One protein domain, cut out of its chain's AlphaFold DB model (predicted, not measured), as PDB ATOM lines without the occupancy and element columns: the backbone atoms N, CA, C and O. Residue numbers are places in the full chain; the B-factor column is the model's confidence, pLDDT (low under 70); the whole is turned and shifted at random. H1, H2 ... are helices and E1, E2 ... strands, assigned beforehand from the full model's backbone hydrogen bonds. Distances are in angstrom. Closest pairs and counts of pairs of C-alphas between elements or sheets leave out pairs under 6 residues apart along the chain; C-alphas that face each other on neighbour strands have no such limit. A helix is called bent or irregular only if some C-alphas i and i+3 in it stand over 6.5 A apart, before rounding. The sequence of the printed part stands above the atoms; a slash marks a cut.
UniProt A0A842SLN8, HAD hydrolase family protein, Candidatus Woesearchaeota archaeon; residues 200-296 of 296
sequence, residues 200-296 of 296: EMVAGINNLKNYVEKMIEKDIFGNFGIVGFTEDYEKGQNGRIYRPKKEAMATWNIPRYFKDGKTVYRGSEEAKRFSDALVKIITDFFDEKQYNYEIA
ATOM      1  N   GLU A 200     147.237 142.986 146.396       91.50
ATOM      2  CA  GLU A 200     145.907 143.274 146.930       91.50
ATOM      3  C   GLU A 200     145.545 144.760 146.866       91.50
ATOM      4  O   GLU A 200     144.388 145.091 146.590       91.50
ATOM      5  N   MET A 201     146.513 145.666 147.043       91.06
ATOM      6  CA  MET A 201     146.235 147.096 147.000       91.06
ATOM      7  C   MET A 201     145.910 147.553 145.579       91.06
ATOM      8  O   MET A 201     144.942 148.292 145.371       91.06
ATOM      9  N   VAL A 202     146.680 147.066 144.600       88.88
ATOM     10  CA  VAL A 202     146.455 147.322 143.168       88.88
ATOM     11  C   VAL A 202     145.114 146.738 142.724       88.88
ATOM     12  O   VAL A 202     144.329 147.410 142.046       88.88
ATOM     13  N   ALA A 203     144.800 145.513 143.153       91.31
ATOM     14  CA  ALA A 203     143.495 144.906 142.917       91.31
ATOM     15  C   ALA A 203     142.361 145.749 143.527       91.31
ATOM     16  O   ALA A 203     141.338 145.963 142.874       91.31
ATOM     17  N   GLY A 204     142.561 146.294 144.731       92.31
ATOM     18  CA  GLY A 204     141.627 147.214 145.379       92.31
ATOM     19  C   GLY A 204     141.373 148.489 144.569       92.31
ATOM     20  O   GLY A 204     140.211 148.844 144.375       92.31
ATOM     21  N   ILE A 205     142.410 149.118 143.997       92.56
ATOM     22  CA  ILE A 205     142.255 150.273 143.085       92.56
ATOM     23  C   ILE A 205     141.416 149.905 141.855       92.56
ATOM     24  O   ILE A 205     140.544 150.670 141.442       92.56
ATOM     25  N   ASN A 206     141.650 148.737 141.256       92.25
ATOM     26  CA  ASN A 206     140.897 148.308 140.074       92.25
ATOM     27  C   ASN A 206     139.427 148.006 140.398       92.25
ATOM     28  O   ASN A 206     138.533 148.389 139.641       92.25
ATOM     29  N   ASN A 207     139.161 147.381 141.546       94.38
ATOM     30  CA  ASN A 207     137.801 147.155 142.032       94.38
ATOM     31  C   ASN A 207     137.082 148.477 142.328       94.38
ATOM     32  O   ASN A 207     135.930 148.647 141.921       94.38
ATOM     33  N   LEU A 208     137.780 149.422 142.965       95.31
ATOM     34  CA  LEU A 208     137.283 150.769 143.228       95.31
ATOM     35  C   LEU A 208     136.901 151.476 141.921       95.31
ATOM     36  O   LEU A 208     135.807 152.022 141.840       95.31
ATOM     37  N   LYS A 209     137.755 151.436 140.887       94.69
ATOM     38  CA  LYS A 209     137.471 152.068 139.585       94.69
ATOM     39  C   LYS A 209     136.132 151.625 139.014       94.69
ATOM     40  O   LYS A 209     135.266 152.456 138.753       94.69
ATOM     41  N   ASN A 210     135.948 150.313 138.900       94.56
ATOM     42  CA  ASN A 210     134.722 149.729 138.360       94.56
ATOM     43  C   ASN A 210     133.492 150.090 139.208       94.56
ATOM     44  O   ASN A 210     132.419 150.362 138.668       94.56
ATOM     45  N   TYR A 211     133.643 150.092 140.536       96.50
ATOM     46  CA  TYR A 211     132.567 150.460 141.453       96.50
ATOM     47  C   TYR A 211     132.170 151.931 141.299       96.50
ATOM     48  O   TYR A 211     131.006 152.230 141.030       96.50
ATOM     49  N   VAL A 212     133.133 152.844 141.432       95.19
ATOM     50  CA  VAL A 212     132.901 154.292 141.392       95.19
ATOM     51  C   VAL A 212     132.316 154.700 140.046       95.19
ATOM     52  O   VAL A 212     131.368 155.472 140.016       95.19
ATOM     53  N   GLU A 213     132.802 154.145 138.936       95.06
ATOM     54  CA  GLU A 213     132.265 154.454 137.606       95.06
ATOM     55  C   GLU A 213     130.802 154.039 137.455       95.06
ATOM     56  O   GLU A 213     129.980 154.844 137.019       95.06
ATOM     57  N   LYS A 214     130.444 152.834 137.911       96.69
ATOM     58  CA  LYS A 214     129.050 152.375 137.924       96.69
ATOM     59  C   LYS A 214     128.159 153.287 138.773       96.69
ATOM     60  O   LYS A 214     127.023 153.573 138.396       96.69
ATOM     61  N   MET A 215     128.660 153.737 139.922       97.00
ATOM     62  CA  MET A 215     127.926 154.642 140.808       97.00
ATOM     63  C   MET A 215     127.818 156.052 140.221       97.00
ATOM     64  O   MET A 215     126.760 156.666 140.314       97.00
ATOM     65  N   ILE A 216     128.853 156.541 139.536       94.25
ATOM     66  CA  ILE A 216     128.821 157.810 138.806       94.25
ATOM     67  C   ILE A 216     127.738 157.774 137.715       94.25
ATOM     68  O   ILE A 216     126.927 158.698 137.612       94.25
ATOM     69  N   GLU A 217     127.701 156.714 136.906       95.25
ATOM     70  CA  GLU A 217     126.704 156.564 135.838       95.25
ATOM     71  C   GLU A 217     125.277 156.576 136.392       95.25
ATOM     72  O   GLU A 217     124.384 157.207 135.823       95.25
ATOM     73  N   LYS A 218     125.076 155.895 137.523       95.88
ATOM     74  CA  LYS A 218     123.775 155.744 138.172       95.88
ATOM     75  C   LYS A 218     123.318 157.013 138.898       95.88
ATOM     76  O   LYS A 218     122.174 157.425 138.728       95.88
ATOM     77  N   ASP A 219     124.189 157.608 139.710       94.25
ATOM     78  CA  ASP A 219     123.812 158.606 140.720       94.25
ATOM     79  C   ASP A 219     124.329 160.024 140.413       94.25
ATOM     80  O   ASP A 219     123.832 160.996 140.984       94.25
ATOM     81  N   ILE A 220     125.294 160.181 139.500       92.00
ATOM     82  CA  ILE A 220     125.934 161.477 139.217       92.00
ATOM     83  C   ILE A 220     125.575 162.013 137.826       92.00
ATOM     84  O   ILE A 220     125.275 163.201 137.706       92.00
ATOM     85  N   PHE A 221     125.544 161.187 136.775       93.25
ATOM     86  CA  PHE A 221     125.371 161.684 135.399       93.25
ATOM     87  C   PHE A 221     124.162 162.607 135.211       93.25
ATOM     88  O   PHE A 221     124.307 163.735 134.728       93.25
ATOM     89  N   GLY A 222     122.982 162.174 135.662       90.06
ATOM     90  CA  GLY A 222     121.757 162.970 135.553       90.06
ATOM     91  C   GLY A 222     121.765 164.240 136.409       90.06
ATOM     92  O   GLY A 222     121.275 165.277 135.964       90.06
ATOM     93  N   ASN A 223     122.355 164.174 137.603       92.12
ATOM     94  CA  ASN A 223     122.301 165.252 138.593       92.12
ATOM     95  C   ASN A 223     123.252 166.411 138.272       92.12
ATOM     96  O   ASN A 223     122.938 167.554 138.582       92.12
ATOM     97  N   PHE A 224     124.379 166.119 137.621       92.44
ATOM     98  CA  PHE A 224     125.454 167.086 137.372       92.44
ATOM     99  C   PHE A 224     125.615 167.446 135.885       92.44
ATOM    100  O   PHE A 224     126.548 168.147 135.494       92.44
ATOM    101  N   GLY A 225     124.718 166.958 135.021       90.38
ATOM    102  CA  GLY A 225     124.795 167.197 133.577       90.38
ATOM    103  C   GLY A 225     126.032 166.577 132.918       90.38
ATOM    104  O   GLY A 225     126.491 167.083 131.890       90.38
ATOM    105  N   ILE A 226     126.560 165.500 133.507       93.62
ATOM    106  CA  ILE A 226     127.689 164.732 132.980       93.62
ATOM    107  C   ILE A 226     127.163 163.740 131.943       93.62
ATOM    108  O   ILE A 226     126.166 163.057 132.165       93.62
ATOM    109  N   VAL A 227     127.831 163.662 130.795       94.00
ATOM    110  CA  VAL A 227     127.391 162.881 129.628       94.00
ATOM    111  C   VAL A 227     128.271 161.662 129.344       94.00
ATOM    112  O   VAL A 227     128.069 160.989 128.335       94.00
ATOM    113  N   GLY A 228     129.274 161.393 130.182       95.31
ATOM    114  CA  GLY A 228     130.132 160.217 130.053       95.31
ATOM    115  C   GLY A 228     131.545 160.399 130.602       95.31
ATOM    116  O   GLY A 228     131.885 161.413 131.213       95.31
ATOM    117  N   PHE A 229     132.384 159.409 130.307       95.62
ATOM    118  CA  PHE A 229     133.827 159.441 130.539       95.62
ATOM    119  C   PHE A 229     134.595 159.771 129.248       95.62
ATOM    120  O   PHE A 229     134.070 159.651 128.137       95.62
ATOM    121  N   THR A 230     135.853 160.188 129.385       94.06
ATOM    122  CA  THR A 230     136.794 160.378 128.273       94.06
ATOM    123  C   THR A 230     138.210 159.964 128.672       94.06
ATOM    124  O   THR A 230     138.614 160.118 129.822       94.06
ATOM    125  N   GLU A 231     138.985 159.488 127.701       90.44
ATOM    126  CA  GLU A 231     140.435 159.272 127.821       90.44
ATOM    127  C   GLU A 231     141.238 160.322 127.030       90.44
ATOM    128  O   GLU A 231     142.465 160.316 127.050       90.44
ATOM    129  N   ASP A 232     140.552 161.245 126.348       87.06
ATOM    130  CA  ASP A 232     141.151 162.409 125.691       87.06
ATOM    131  C   ASP A 232     141.084 163.608 126.645       87.06
ATOM    132  O   ASP A 232     139.992 164.109 126.951       87.06
ATOM    133  N   TYR A 233     142.250 164.028 127.147       80.62
ATOM    134  CA  TYR A 233     142.371 165.143 128.086       80.62
ATOM    135  C   TYR A 233     142.049 166.494 127.431       80.62
ATOM    136  O   TYR A 233     141.410 167.335 128.059       80.62
ATOM    137  N   GLU A 234     142.446 166.690 126.172       77.00
ATOM    138  CA  GLU A 234     142.415 167.995 125.502       77.00
ATOM    139  C   GLU A 234     141.067 168.284 124.842       77.00
ATOM    140  O   GLU A 234     140.517 169.376 124.980       77.00
ATOM    141  N   LYS A 235     140.502 167.304 124.131       75.06
ATOM    142  CA  LYS A 235     139.298 167.510 123.306       75.06
ATOM    143  C   LYS A 235     138.041 166.888 123.905       75.06
ATOM    144  O   LYS A 235     136.948 167.078 123.374       75.06
ATOM    145  N   GLY A 236     138.177 166.145 125.002       78.06
ATOM    146  CA  GLY A 236     137.127 165.259 125.492       78.06
ATOM    147  C   GLY A 236     136.314 165.743 126.689       78.06
ATOM    148  O   GLY A 236     135.358 165.062 127.031       78.06
ATOM    149  N   GLN A 237     136.655 166.857 127.348       85.31
ATOM    150  CA  GLN A 237     136.144 167.165 128.702       85.31
ATOM    151  C   GLN A 237     134.854 168.001 128.776       85.31
ATOM    152  O   GLN A 237     134.489 168.474 129.853       85.31
ATOM    153  N   ASN A 238     134.137 168.191 127.669       91.75
ATOM    154  CA  ASN A 238     132.871 168.931 127.677       91.75
ATOM    155  C   ASN A 238     131.765 168.074 128.301       91.75
ATOM    156  O   ASN A 238     131.226 167.172 127.657       91.75
ATOM    157  N   GLY A 239     131.459 168.332 129.574       90.38
ATOM    158  CA  GLY A 239     130.523 167.540 130.369       90.38
ATOM    159  C   GLY A 239     130.967 166.092 130.574       90.38
ATOM    160  O   GLY A 239     130.125 165.239 130.829       90.38
ATOM    161  N   ARG A 240     132.256 165.775 130.421       95.12
ATOM    162  CA  ARG A 240     132.777 164.411 130.584       95.12
ATOM    163  C   ARG A 240     133.903 164.371 131.596       95.12
ATOM    164  O   ARG A 240     134.744 165.267 131.636       95.12
ATOM    165  N   ILE A 241     133.930 163.294 132.369       94.62
ATOM    166  CA  ILE A 241     134.970 163.026 133.362       94.62
ATOM    167  C   ILE A 241     136.174 162.425 132.639       94.62
ATOM    168  O   ILE A 241     136.048 161.386 131.986       94.62
ATOM    169  N   TYR A 242     137.338 163.065 132.739       92.94
ATOM    170  CA  TYR A 242     138.567 162.488 132.193       92.94
ATOM    171  C   TYR A 242     139.163 161.451 133.146       92.94
ATOM    172  O   TYR A 242     139.325 161.710 134.343       92.94
ATOM    173  N   ARG A 243     139.515 160.293 132.584       89.56
ATOM    174  CA  ARG A 243     140.083 159.150 133.295       89.56
ATOM    175  C   ARG A 243     141.441 158.774 132.690       89.56
ATOM    176  O   ARG A 243     141.478 158.169 131.615       89.56
ATOM    177  N   PRO A 244     142.562 159.093 133.356       83.75
ATOM    178  CA  PRO A 244     143.872 158.660 132.897       83.75
ATOM    179  C   PRO A 244     144.054 157.147 133.102       83.75
ATOM    180  O   PRO A 244     143.617 156.579 134.105       83.75
ATOM    181  N   LYS A 245     144.754 156.490 132.171       81.56
ATOM    182  CA  LYS A 245     145.164 155.083 132.310       81.56
ATOM    183  C   LYS A 245     146.375 154.987 133.231       81.56
ATOM    184  O   LYS A 245     147.507 155.149 132.787       81.56
ATOM    185  N   LYS A 246     146.130 154.761 134.520       80.06
ATOM    186  CA  LYS A 246     147.176 154.553 135.530       80.06
ATOM    187  C   LYS A 246     146.833 153.327 136.355       80.06
ATOM    188  O   LYS A 246     145.685 153.175 136.752       80.06
ATOM    189  N   GLU A 247     147.789 152.434 136.579       72.44
ATOM    190  CA  GLU A 247     147.514 151.149 137.240       72.44
ATOM    191  C   GLU A 247     147.351 151.312 138.751       72.44
ATOM    192  O   GLU A 247     146.375 150.837 139.322       72.44
ATOM    193  N   ALA A 248     148.239 152.081 139.375       77.25
ATOM    194  CA  ALA A 248     148.321 152.197 140.828       77.25
ATOM    195  C   ALA A 248     147.665 153.461 141.411       77.25
ATOM    196  O   ALA A 248     147.860 153.800 142.578       77.25
ATOM    197  N   MET A 249     146.868 154.153 140.596       87.44
ATOM    198  CA  MET A 249     145.931 155.153 141.084       87.44
ATOM    199  C   MET A 249     144.645 155.171 140.272       87.44
ATOM    200  O   MET A 249     144.609 154.739 139.114       87.44
ATOM    201  N   ALA A 250     143.585 155.681 140.885       92.19
ATOM    202  CA  ALA A 250     142.344 156.030 140.215       92.19
ATOM    203  C   ALA A 250     142.168 157.543 140.281       92.19
ATOM    204  O   ALA A 250     142.262 158.116 141.357       92.19
ATOM    205  N   THR A 251     141.906 158.191 139.150       92.62
ATOM    206  CA  THR A 251     141.654 159.634 139.115       92.62
ATOM    207  C   THR A 251     140.413 159.907 138.291       92.62
ATOM    208  O   THR A 251     140.321 159.477 137.139       92.62
ATOM    209  N   TRP A 252     139.505 160.698 138.850       95.19
ATOM    210  CA  TRP A 252     138.349 161.244 138.154       95.19
ATOM    211  C   TRP A 252     138.508 162.754 138.068       95.19
ATOM    212  O   TRP A 252     138.315 163.478 139.043       95.19
ATOM    213  N   ASN A 253     138.898 163.237 136.889       93.88
ATOM    214  CA  ASN A 253     139.017 164.671 136.661       93.88
ATOM    215  C   ASN A 253     137.630 165.302 136.564       93.88
ATOM    216  O   ASN A 253     136.805 164.888 135.745       93.88
ATOM    217  N   ILE A 254     137.428 166.366 137.333       93.75
ATOM    218  CA  ILE A 254     136.274 167.247 137.213       93.75
ATOM    219  C   ILE A 254     136.267 167.805 135.779       93.75
ATOM    220  O   ILE A 254     137.317 168.294 135.324       93.75
ATOM    221  N   PRO A 255     135.131 167.744 135.056       93.25
ATOM    222  CA  PRO A 255     135.029 168.280 133.703       93.25
ATOM    223  C   PRO A 255     135.519 169.721 133.644       93.25
ATOM    224  O   PRO A 255     135.270 170.499 134.562       93.25
ATOM    225  N   ARG A 256     136.207 170.102 132.566       91.19
ATOM    226  CA  ARG A 256     136.642 171.494 132.380       91.19
ATOM    227  C   ARG A 256     135.453 172.410 132.105       91.19
ATOM    228  O   ARG A 256     135.364 173.494 132.681       91.19
ATOM    229  N   TYR A 257     134.530 171.943 131.269       92.31
ATOM    230  CA  TYR A 257     133.336 172.670 130.862       92.31
ATOM    231  C   TYR A 257     132.083 171.842 131.129       92.31
ATOM    232  O   TYR A 257     132.129 170.610 131.149       92.31
ATOM    233  N   PHE A 258     130.948 172.520 131.271       93.00
ATOM    234  CA  PHE A 258     129.642 171.877 131.196       93.00
ATOM    235  C   PHE A 258     129.433 171.251 129.806       93.00
ATOM    236  O   PHE A 258     130.201 171.467 128.864       93.00
ATOM    237  N   LYS A 259     128.349 170.480 129.649       90.88
ATOM    238  CA  LYS A 259     127.987 169.831 128.374       90.88
ATOM    239  C   LYS A 259     127.845 170.794 127.186       90.88
ATOM    240  O   LYS A 259     127.899 170.356 126.044       90.88
ATOM    241  N   ASP A 260     127.633 172.084 127.447       90.25
ATOM    242  CA  ASP A 260     127.545 173.119 126.415       90.25
ATOM    243  C   ASP A 260     128.907 173.469 125.783       90.25
ATOM    244  O   ASP A 260     128.941 174.131 124.744       90.25
ATOM    245  N   GLY A 261     130.014 173.031 126.398       88.94
ATOM    246  CA  GLY A 261     131.386 173.314 125.977       88.94
ATOM    247  C   GLY A 261     131.792 174.787 126.081       88.94
ATOM    248  O   GLY A 261     132.816 175.169 125.522       88.94
ATOM    249  N   LYS A 262     130.986 175.625 126.742       89.50
ATOM    250  CA  LYS A 262     131.184 177.080 126.835       89.50
ATOM    251  C   LYS A 262     131.298 177.547 128.276       89.50
ATOM    252  O   LYS A 262     132.097 178.431 128.570       89.50
ATOM    253  N   THR A 263     130.510 176.957 129.167       91.19
ATOM    254  CA  THR A 263     130.490 177.331 130.577       91.19
ATOM    255  C   THR A 263     131.567 176.546 131.312       91.19
ATOM    256  O   THR A 263     131.613 175.319 131.221       91.19
ATOM    257  N   VAL A 264     132.449 177.240 132.032       92.38
ATOM    258  CA  VAL A 264     133.495 176.601 132.845       92.38
ATOM    259  C   VAL A 264     132.842 175.884 134.024       92.38
ATOM    260  O   VAL A 264     132.049 176.477 134.750       92.38
ATOM    261  N   TYR A 265     133.164 174.603 134.200       91.19
ATOM    262  CA  TYR A 265     132.635 173.777 135.287       91.19
ATOM    263  C   TYR A 265     133.550 173.826 136.514       91.19
ATOM    264  O   TYR A 265     133.073 173.986 137.636       91.19
ATOM    265  N   ARG A 266     134.874 173.742 136.317       92.38
ATOM    266  CA  ARG A 266     135.866 173.816 137.406       92.38
ATOM    267  C   ARG A 266     135.772 175.143 138.160       92.38
ATOM    268  O   ARG A 266     135.594 176.192 137.551       92.38
ATOM    269  N   GLY A 267     135.898 175.082 139.483       88.56
ATOM    270  CA  GLY A 267     135.761 176.248 140.363       88.56
ATOM    271  C   GLY A 267     134.318 176.705 140.617       88.56
ATOM    272  O   GLY A 267     134.114 177.632 141.394       88.56
ATOM    273  N   SER A 268     133.310 176.070 140.005       93.12
ATOM    274  CA  SER A 268     131.903 176.331 140.334       93.12
ATOM    275  C   SER A 268     131.472 175.628 141.628       93.12
ATOM    276  O   SER A 268     132.076 174.642 142.054       93.12
ATOM    277  N   GLU A 269     130.375 176.087 142.234       94.19
ATOM    278  CA  GLU A 269     129.733 175.383 143.355       94.19
ATOM    279  C   GLU A 269     129.301 173.957 142.963       94.19
ATOM    280  O   GLU A 269     129.417 173.023 143.755       94.19
ATOM    281  N   GLU A 270     128.891 173.767 141.706       94.50
ATOM    282  CA  GLU A 270     128.519 172.462 141.156       94.50
ATOM    283  C   GLU A 270     129.712 171.496 141.108       94.50
ATOM    284  O   GLU A 270     129.558 170.305 141.381       94.50
ATOM    285  N   ALA A 271     130.920 172.004 140.832       94.19
ATOM    286  CA  ALA A 271     132.142 171.209 140.901       94.19
ATOM    287  C   ALA A 271     132.453 170.742 142.318       94.19
ATOM    288  O   ALA A 271     132.811 169.583 142.501       94.19
ATOM    289  N   LYS A 272     132.253 171.604 143.320       94.88
ATOM    290  CA  LYS A 272     132.422 171.218 144.722       94.88
ATOM    291  C   LYS A 272     131.421 170.135 145.127       94.88
ATOM    292  O   LYS A 272     131.826 169.095 145.629       94.88
ATOM    293  N   ARG A 273     130.132 170.330 144.820       95.94
ATOM    294  CA  ARG A 273     129.074 169.336 145.082       95.94
ATOM    295  C   ARG A 273     129.354 167.999 144.389       95.94
ATOM    296  O   ARG A 273     129.071 166.944 144.950       95.94
ATOM    297  N   PHE A 274     129.907 168.043 143.178       95.31
ATOM    298  CA  PHE A 274     130.333 166.858 142.441       95.31
ATOM    299  C   PHE A 274     131.504 166.144 143.129       95.31
ATOM    300  O   PHE A 274     131.438 164.930 143.316       95.31
ATOM    301  N   SER A 275     132.541 166.876 143.549       95.81
ATOM    302  CA  SER A 275     133.661 166.307 144.306       95.81
ATOM    303  C   SER A 275     133.202 165.685 145.622       95.81
ATOM    304  O   SER A 275     133.581 164.556 145.910       95.81
ATOM    305  N   ASP A 276     132.328 166.359 146.373       96.50
ATOM    306  CA  ASP A 276     131.770 165.839 147.627       96.50
ATOM    307  C   ASP A 276     131.003 164.523 147.392       96.50
ATOM    308  O   ASP A 276     131.140 163.564 148.154       96.50
ATOM    309  N   ALA A 277     130.235 164.439 146.298       96.88
ATOM    310  CA  ALA A 277     129.535 163.216 145.911       96.88
ATOM    311  C   ALA A 277     130.504 162.081 145.534       96.88
ATOM    312  O   ALA A 277     130.287 160.939 145.940       96.88
ATOM    313  N   LEU A 278     131.580 162.381 144.796       96.81
ATOM    314  CA  LEU A 278     132.619 161.399 144.468       96.81
ATOM    315  C   LEU A 278     133.328 160.879 145.716       96.81
ATOM    316  O   LEU A 278     133.458 159.667 145.872       96.81
ATOM    317  N   VAL A 279     133.756 161.782 146.602       97.50
ATOM    318  CA  VAL A 279     134.406 161.423 147.868       97.50
ATOM    319  C   VAL A 279     133.496 160.497 148.657       97.50
ATOM    320  O   VAL A 279     133.945 159.432 149.063       97.50
ATOM    321  N   LYS A 280     132.205 160.825 148.773       97.38
ATOM    322  CA  LYS A 280     131.242 159.970 149.468       97.38
ATOM    323  C   LYS A 280     131.158 158.557 148.870       97.38
ATOM    324  O   LYS A 280     131.165 157.583 149.612       97.38
ATOM    325  N   ILE A 281     131.087 158.427 147.542       97.56
ATOM    326  CA  ILE A 281     131.047 157.112 146.872       97.56
ATOM    327  C   ILE A 281     132.320 156.309 147.174       97.56
ATOM    328  O   ILE A 281     132.250 155.104 147.413       97.56
ATOM    329  N   ILE A 282     133.482 156.966 147.154       97.62
ATOM    330  CA  ILE A 282     134.776 156.330 147.425       97.62
ATOM    331  C   ILE A 282     134.860 155.877 148.887       97.62
ATOM    332  O   ILE A 282     135.254 154.740 149.143       97.62
ATOM    333  N   THR A 283     134.470 156.726 149.841       97.69
ATOM    334  CA  THR A 283     134.496 156.373 151.267       97.69
ATOM    335  C   THR A 283     133.513 155.252 151.584       97.69
ATOM    336  O   THR A 283     133.897 154.298 152.247       97.69
ATOM    337  N   ASP A 284     132.298 155.287 151.020       97.31
ATOM    338  CA  ASP A 284     131.314 154.208 151.183       97.31
ATOM    339  C   ASP A 284     131.881 152.855 150.690       97.31
ATOM    340  O   ASP A 284     131.679 151.822 151.330       97.31
ATOM    341  N   PHE A 285     132.614 152.850 149.566       96.81
ATOM    342  CA  PHE A 285     133.279 151.645 149.057       96.81
ATOM    343  C   PHE A 285     134.337 151.124 150.032       96.81
ATOM    344  O   PHE A 285     134.386 149.922 150.300       96.81
ATOM    345  N   PHE A 286     135.193 152.005 150.548       96.38
ATOM    346  CA  PHE A 286     136.241 151.597 151.476       96.38
ATOM    347  C   PHE A 286     135.692 151.114 152.814       96.38
ATOM    348  O   PHE A 286     136.164 150.086 153.301       96.38
ATOM    349  N   ASP A 287     134.648 151.752 153.339       96.69
ATOM    350  CA  ASP A 287     133.941 151.302 154.539       96.69
ATOM    351  C   ASP A 287     133.334 149.903 154.341       96.69
ATOM    352  O   ASP A 287     133.503 149.019 155.183       96.69
ATOM    353  N   GLU A 288     132.678 149.656 153.197       96.75
ATOM    354  CA  GLU A 288     132.107 148.343 152.865       96.75
ATOM    355  C   GLU A 288     133.192 147.258 152.756       96.75
ATOM    356  O   GLU A 288     132.983 146.118 153.182       96.75
ATOM    357  N   LYS A 289     134.350 147.594 152.176       96.12
ATOM    358  CA  LYS A 289     135.479 146.664 152.009       96.12
ATOM    359  C   LYS A 289     136.396 146.575 153.223       96.12
ATOM    360  O   LYS A 289     137.278 145.719 153.217       96.12
ATOM    361  N   GLN A 290     136.170 147.397 154.248       95.75
ATOM    362  CA  GLN A 290     137.030 147.510 155.427       95.75
ATOM    363  C   GLN A 290     138.489 147.831 155.057       95.75
ATOM    364  O   GLN A 290     139.424 147.294 155.648       95.75
ATOM    365  N   TYR A 291     138.690 148.676 154.045       95.00
ATOM    366  CA  TYR A 291     140.018 149.179 153.691       95.00
ATOM    367  C   TYR A 291     140.356 150.397 154.547       95.00
ATOM    368  O   TYR A 291     139.500 151.250 154.769       95.00
ATOM    369  N   ASN A 292     141.609 150.509 154.995       95.00
ATOM    370  CA  ASN A 292     142.056 151.731 155.656       95.00
ATOM    371  C   ASN A 292     142.244 152.826 154.608       95.00
ATOM    372  O   ASN A 292     142.832 152.589 153.547       95.00
ATOM    373  N   TYR A 293     141.776 154.030 154.913       95.81
ATOM    374  CA  TYR A 293     141.986 155.178 154.049       95.81
ATOM    375  C   TYR A 293     142.108 156.480 154.839       95.81
ATOM    376  O   TYR A 293     141.574 156.614 155.940       95.81
ATOM    377  N   GLU A 294     142.776 157.451 154.232       94.25
ATOM    378  CA  GLU A 294     142.882 158.826 154.710       94.25
ATOM    379  C   GLU A 294     142.450 159.791 153.604       94.25
ATOM    380  O   GLU A 294     142.635 159.516 152.417       94.25
ATOM    381  N   ILE A 295     141.863 160.924 153.984       92.31
ATOM    382  CA  ILE A 295     141.586 162.023 153.053       92.31
ATOM    383  C   ILE A 295     142.752 163.004 153.170       92.31
ATOM    384  O   ILE A 295     142.999 163.519 154.263       92.31
ATOM    385  N   ALA A 296     143.460 163.213 152.061       81.75
ATOM    386  CA  ALA A 296     144.670 164.026 151.959       81.75
ATOM    387  C   ALA A 296     144.398 165.382 151.292       81.75
ATOM    388  O   ALA A 296     143.579 165.433 150.340       81.75
TER     389      ALA A 296
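AT A GLANCE: This is residues 200 to 296 of the 296 residues of the protein "HAD hydrolase family protein" of Candidatus Woesearchaeota archaeon (UniProt A0A842SLN8). A small sheet of E1 and E2, with E3 next to E2, lies beside the long, kinked helix H1; the long helix H2 packs on H1, running the opposite way. The 97 printed residues, mixed in class, hold H1, E1, E2, E3, H2 and E4 in that order. The whole is compact, with a 13.6 A radius of gyration of the C-alphas, and elongated, spanning 41 by 25 by 24 A.

HOW THE PARTS SIT: E1, residues 228 to 230, and E2, residues 240 to 242, are parallel neighbours; N 230 and O 241 are 2.9 A apart, within hydrogen-bond range. The closest C-alphas of E2 and E3, residues 249 to 253, are Tyr 242 and Asn 253, 5.0 A. H1, residues 200 to 224, and H2, residues 269 to 289, touch at a steep tilt of 41 degrees, closest at C-alphas 212 and 281, 6.4 A. In H2 every O i to N i+4 pair is within hydrogen-bond range; in H1, 18 of 21.

IN THESE COORDINATES: H1 spans 32.8 A from C-alpha 200 at (145.907, 143.274, 146.930), kinks 45 degrees near residue 216 and is irregular, C-alphas 219 and 222 being 7.1 A apart. H2 spans 30.5 A. E4, residues 292 to 295, ends at (141.586, 162.023, 153.053).

THE WHOLE: The printed part has no cut. The link E3 to H2 is long. No printed residue is under 70 in pLDDT.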